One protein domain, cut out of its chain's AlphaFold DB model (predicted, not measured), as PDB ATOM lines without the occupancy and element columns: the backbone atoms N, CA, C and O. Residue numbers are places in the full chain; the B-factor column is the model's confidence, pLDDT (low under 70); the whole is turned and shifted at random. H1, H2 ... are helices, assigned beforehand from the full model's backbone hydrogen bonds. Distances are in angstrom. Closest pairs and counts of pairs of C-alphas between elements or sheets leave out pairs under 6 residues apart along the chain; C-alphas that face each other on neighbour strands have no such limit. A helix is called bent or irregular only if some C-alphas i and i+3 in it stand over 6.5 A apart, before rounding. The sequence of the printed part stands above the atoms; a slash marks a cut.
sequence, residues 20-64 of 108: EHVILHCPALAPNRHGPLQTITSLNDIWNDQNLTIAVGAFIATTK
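Overview. This is residues 20 to 64 of the 108 residues of an uncharacterized protein of Morchella conica CCBAS932 (UniProt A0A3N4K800). The long helix H5 runs along one side of four short ones; H2 and H3 pack on it, H4 meets it at a corner. The printed part has 45 residues, five named helices, H1 to H5, and is all helix. It is compact, radius of gyration of the C-alphas 9.4 A, spanning 27 by 19 by 15 A.

Arrangement. H2, residues 27 to 32, follows H1, residues 20 to 25, and is irregular: C-alphas 28 and 31 are 7.5 A apart. H3, residues 35 to 38, touches H5, residues 50 to 63, closest at C-alphas Pro 36 and Leu 52, 5.9 A. H4, residues 43 to 48, touches H5 only at the corner. Every O i to N i+4 pair is within hydrogen-bond range in H1 and H5; H2 and H4 have 0 of 2, with 2 of 3 and 1 of 3 O i to N i+3 pairs.

Along the chain. H1 begins at C-alpha 20, (181.825, 208.787, 143.848); H5, 19.9 A long, ends at C-alpha 63, (191.197, 200.737, 150.446).

Size, cuts and confidence. The printed part has no cut, and its links are tight.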
ATOM      1  N   GLU A  20     181.583 208.916 145.285       85.56
ATOM      2  CA  GLU A  20     181.825 208.787 143.848       85.56
ATOM      3  C   GLU A  20     183.243 209.210 143.482       85.56
ATOM      4  O   GLU A  20     183.951 208.464 142.806       85.56
ATOM      5  N   HIS A  21     183.718 210.338 144.014       86.38
ATOM      6  CA  HIS A  21     185.101 210.735 143.822       86.38
ATOM      7  C   HIS A  21     186.057 209.671 144.364       86.38
ATOM      8  O   HIS A  21     186.927 209.202 143.637       86.38
ATOM      9  N   VAL A  22     185.900 209.242 145.612       85.00
ATOM     10  CA  VAL A  22     186.850 208.322 146.247       85.00
ATOM     11  C   VAL A  22     186.889 206.963 145.538       85.00
ATOM     12  O   VAL A  22     187.968 206.399 145.351       85.00
ATOM     13  N   ILE A  23     185.744 206.446 145.095       85.69
ATOM     14  CA  ILE A  23     185.668 205.127 144.461       85.69
ATOM     15  C   ILE A  23     186.052 205.193 142.974       85.69
ATOM     16  O   ILE A  23     186.807 204.338 142.514       85.69
ATOM     17  N   LEU A  24     185.604 206.213 142.232       87.56
ATOM     18  CA  LEU A  24     185.672 206.242 140.761       87.56
ATOM     19  C   LEU A  24     186.564 207.324 140.157       87.56
ATOM     20  O   LEU A  24     186.931 207.212 138.987       87.56
ATOM     21  N   HIS A  25     186.975 208.351 140.901       88.12
ATOM     22  CA  HIS A  25     187.726 209.470 140.308       88.12
ATOM     23  C   HIS A  25     189.041 209.800 141.013       88.12
ATOM     24  O   HIS A  25     189.940 210.335 140.378       88.12
ATOM     25  N   CYS A  26     189.233 209.389 142.264       87.62
ATOM     26  CA  CYS A  26     190.421 209.695 143.048       87.62
ATOM     27  C   CYS A  26     191.680 209.048 142.438       87.62
ATOM     28  O   CYS A  26     191.816 207.816 142.496       87.62
ATOM     29  N   PRO A  27     192.624 209.831 141.883       86.62
ATOM     30  CA  PRO A  27     193.783 209.295 141.166       86.62
ATOM     31  C   PRO A  27     194.688 208.457 142.075       86.62
ATOM     32  O   PRO A  27     195.222 207.437 141.650       86.62
ATOM     33  N   ALA A  28     194.767 208.806 143.363       86.50
ATOM     34  CA  ALA A  28     195.521 208.054 144.365       86.50
ATOM     35  C   ALA A  28     195.014 206.610 144.565       86.50
ATOM     36  O   ALA A  28     195.750 205.758 145.058       86.50
ATOM     37  N   LEU A  29     193.762 206.323 144.193       86.56
ATOM     38  CA  LEU A  29     193.136 205.005 144.345       86.56
ATOM     39  C   LEU A  29     192.866 204.297 143.023       86.56
ATOM     40  O   LEU A  29     192.441 203.145 143.049       86.56
ATOM     41  N   ALA A  30     193.160 204.945 141.895       85.75
ATOM     42  CA  ALA A  30     193.104 204.339 140.571       85.75
ATOM     43  C   ALA A  30     193.757 202.941 140.495       85.75
ATOM     44  O   ALA A  30     193.110 202.049 139.950       85.75
ATOM     45  N   PRO A  31     194.950 202.676 141.081       86.12
ATOM     46  CA  PRO A  31     195.564 201.349 140.980       86.12
ATOM     47  C   PRO A  31     194.800 200.241 141.716       86.12
ATOM     48  O   PRO A  31     195.007 199.078 141.397       86.12
ATOM     49  N   ASN A  32     193.924 200.576 142.672       85.12
ATOM     50  CA  ASN A  32     193.124 199.592 143.414       85.12
ATOM     51  C   ASN A  32     191.785 199.277 142.727       85.12
ATOM     52  O   ASN A  32     191.036 198.415 143.189       85.12
ATOM     53  N   ARG A  33     191.442 199.994 141.650       87.44
ATOM     54  CA  ARG A  33     190.225 199.732 140.881       87.44
ATOM     55  C   ARG A  33     190.517 198.622 139.892       87.44
ATOM     56  O   ARG A  33     191.342 198.779 138.994       87.44
ATOM     57  N   HIS A  34     189.820 197.506 140.040       83.62
ATOM     58  CA  HIS A  34     189.999 196.338 139.188       83.62
ATOM     59  C   HIS A  34     188.674 195.885 138.586       83.62
ATOM     60  O   HIS A  34     187.607 196.063 139.175       83.62
ATOM     61  N   GLY A  35     188.772 195.287 137.399       86.12
ATOM     62  CA  GLY A  35     187.637 194.728 136.676       86.12
ATOM     63  C   GLY A  35     186.556 195.780 136.401       86.12
ATOM     64  O   GLY A  35     186.876 196.837 135.857       86.12
ATOM     65  N   PRO A  36     185.292 195.527 136.779       84.31
ATOM     66  CA  PRO A  36     184.165 196.373 136.389       84.31
ATOM     67  C   PRO A  36     184.228 197.802 136.955       84.31
ATOM     68  O   PRO A  36     183.608 198.709 136.411       84.31
ATOM     69  N   LEU A  37     185.026 198.051 138.001       84.19
ATOM     70  CA  LEU A  37     185.248 199.405 138.527       84.19
ATOM     71  C   LEU A  37     186.072 200.311 137.602       84.19
ATOM     72  O   LEU A  37     186.094 201.521 137.809       84.19
ATOM     73  N   GLN A  38     186.784 199.753 136.620       85.06
ATOM     74  CA  GLN A  38     187.558 200.543 135.655       85.06
ATOM     75  C   GLN A  38     186.693 201.091 134.517       85.06
ATOM     76  O   GLN A  38     187.078 202.058 133.868       85.06
ATOM     77  N   THR A  39     185.550 200.457 134.256       84.06
ATOM     78  CA  THR A  39     184.708 200.744 133.087       84.06
ATOM     79  C   THR A  39     183.541 201.669 133.393       84.06
ATOM     80  O   THR A  39     182.920 202.178 132.466       84.06
ATOM     81  N   ILE A  40     183.229 201.882 134.670       85.56
ATOM     82  CA  ILE A  40     182.083 202.689 135.088       85.56
ATOM     83  C   ILE A  40     182.496 204.108 135.439       85.56
ATOM     84  O   ILE A  40     183.560 204.355 136.009       85.56
ATOM     85  N   THR A  41     181.615 205.045 135.113       83.19
ATOM     86  CA  THR A  41     181.813 206.469 135.381       83.19
ATOM     87  C   THR A  41     180.908 206.991 136.485       83.19
ATOM     88  O   THR A  41     181.176 208.078 136.978       83.19
ATOM     89  N   SER A  42     179.872 206.240 136.879       85.38
ATOM     90  CA  SER A  42     178.982 206.608 137.979       85.38
ATOM     91  C   SER A  42     178.665 205.429 138.894       85.38
ATOM     92  O   SER A  42     178.544 204.284 138.460       85.38
ATOM     93  N   LEU A  43     178.489 205.725 140.184       82.94
ATOM     94  CA  LEU A  43     178.042 204.748 141.180       82.94
ATOM     95  C   LEU A  43     176.554 204.379 141.019       82.94
ATOM     96  O   LEU A  43     176.117 203.371 141.570       82.94
ATOM     97  N   ASN A  44     175.768 205.148 140.258       84.75
ATOM     98  CA  ASN A  44     174.359 204.816 140.008       84.75
ATOM     99  C   ASN A  44     174.180 203.497 139.244       84.75
ATOM    100  O   ASN A  44     173.162 202.828 139.412       84.75
ATOM    101  N   ASP A  45     175.181 203.085 138.471       80.06
ATOM    102  CA  ASP A  45     175.121 201.849 137.693       80.06
ATOM    103  C   ASP A  45     175.245 200.590 138.576       80.06
ATOM    104  O   ASP A  45     174.905 199.490 138.142       80.06
ATOM    105  N   ILE A  46     175.660 200.737 139.846       84.25
ATOM    106  CA  ILE A  46     175.859 199.621 140.789       84.25
ATOM    107  C   ILE A  46     174.558 198.884 141.093       84.25
ATOM    108  O   ILE A  46     174.564 197.665 141.237       84.25
ATOM    109  N   TRP A  47     173.440 199.605 141.171       76.75
ATOM    110  CA  TRP A  47     172.163 199.041 141.613       76.75
ATOM    111  C   TRP A  47     171.630 197.933 140.704       76.75
ATOM    112  O   TRP A  47     170.865 197.086 141.160       76.75
ATOM    113  N   ASN A  48     172.043 197.926 139.436       82.81
ATOM    114  CA  ASN A  48     171.563 196.977 138.436       82.81
ATOM    115  C   ASN A  48     172.538 195.820 138.177       82.81
ATOM    116  O   ASN A  48     172.180 194.882 137.467       82.81
ATOM    117  N   ASP A  49     173.751 195.865 138.735       84.88
ATOM    118  CA  ASP A  49     174.800 194.889 138.450       84.88
ATOM    119  C   ASP A  49     175.448 194.365 139.745       84.88
ATOM    120  O   ASP A  49     176.148 195.056 140.497       84.88
ATOM    121  N   GLN A  50     175.219 193.075 139.993       86.31
ATOM    122  CA  GLN A  50     175.739 192.369 141.155       86.31
ATOM    123  C   GLN A  50     177.273 192.262 141.143       86.31
ATOM    124  O   GLN A  50     177.897 192.345 142.202       86.31
ATOM    125  N   ASN A  51     177.899 192.131 139.970       87.88
ATOM    126  CA  ASN A  51     179.358 192.097 139.843       87.88
ATOM    127  C   ASN A  51     179.966 193.459 140.184       87.88
ATOM    128  O   ASN A  51     180.996 193.522 140.858       87.88
ATOM    129  N   LEU A  52     179.303 194.543 139.775       86.62
ATOM    130  CA  LEU A  52     179.678 195.908 140.145       86.62
ATOM    131  C   LEU A  52     179.596 196.100 141.662       86.62
ATOM    132  O   LEU A  52     180.541 196.586 142.282       86.62
ATOM    133  N   THR A  53     178.500 195.640 142.272       88.12
ATOM    134  CA  THR A  53     178.283 195.712 143.724       88.12
ATOM    135  C   THR A  53     179.384 194.983 144.499       88.12
ATOM    136  O   THR A  53     179.947 195.528 145.452       88.12
ATOM    137  N   ILE A  54     179.746 193.770 144.067       88.44
ATOM    138  CA  ILE A  54     180.825 192.986 144.685       88.44
ATOM    139  C   ILE A  54     182.169 193.703 144.533       88.44
ATOM    140  O   ILE A  54     182.930 193.793 145.499       88.44
ATOM    141  N   ALA A  55     182.460 194.242 143.348       88.00
ATOM    142  CA  ALA A  55     183.711 194.944 143.097       88.00
ATOM    143  C   ALA A  55     183.844 196.206 143.965       88.00
ATOM    144  O   ALA A  55     184.907 196.434 144.543       88.00
ATOM    145  N   VAL A  56     182.764 196.977 144.138       87.75
ATOM    146  CA  VAL A  56     182.717 198.133 145.051       87.75
ATOM    147  C   VAL A  56     182.967 197.697 146.494       87.75
ATOM    148  O   VAL A  56     183.793 198.299 147.181       87.75
ATOM    149  N   GLY A  57     182.314 196.625 146.951       86.56
ATOM    150  CA  GLY A  57     182.532 196.075 148.291       86.56
ATOM    151  C   GLY A  57     183.987 195.655 148.524       86.56
ATOM    152  O   GLY A  57     184.587 196.015 149.539       86.56
ATOM    153  N   ALA A  58     184.592 194.964 147.554       86.69
ATOM    154  CA  ALA A  58     186.000 194.570 147.599       86.69
ATOM    155  C   ALA A  58     186.944 195.787 147.601       86.69
ATOM    156  O   ALA A  58     187.925 195.823 148.350       86.69
ATOM    157  N   PHE A  59     186.633 196.817 146.813       88.50
ATOM    158  CA  PHE A  59     187.391 198.064 146.786       88.50
ATOM    159  C   PHE A  59     187.337 198.797 148.130       88.50
ATOM    160  O   PHE A  59     188.373 199.215 148.647       88.50
ATOM    161  N   ILE A  60     186.159 198.920 148.743       85.81
ATOM    162  CA  ILE A  60     186.007 199.563 150.056       85.81
ATOM    163  C   ILE A  60     186.775 198.778 151.126       85.81
ATOM    164  O   ILE A  60     187.499 199.377 151.924       85.81
ATOM    165  N   ALA A  61     186.684 197.445 151.112       84.12
ATOM    166  CA  ALA A  61     187.385 196.588 152.065       84.12
ATOM    167  C   ALA A  61     188.917 196.716 151.963       84.12
ATOM    168  O   ALA A  61     189.609 196.767 152.982       84.12
ATOM    169  N   THR A  62     189.452 196.805 150.744       83.56
ATOM    170  CA  THR A  62     190.900 196.909 150.495       83.56
ATOM    171  C   THR A  62     191.442 198.305 150.788       83.56
ATOM    172  O   THR A  62     192.462 198.453 151.462       83.56
ATOM    173  N   THR A  63     190.744 199.344 150.333       79.88
ATOM    174  CA  THR A  63     191.197 200.737 150.446       79.88
ATOM    175  C   THR A  63     190.765 201.423 151.745       79.88
ATOM    176  O   THR A  63     191.190 202.553 152.012       79.88
ATOM    177  N   LYS A  64     189.933 200.757 152.561       76.50
ATOM    178  CA  LYS A  64     189.386 201.251 153.838       76.50
ATOM    179  C   LYS A  64     188.756 202.642 153.725       76.50
ATOM    180  O   LYS A  64     188.898 203.476 154.614       76.50
TER     181      LYS A  64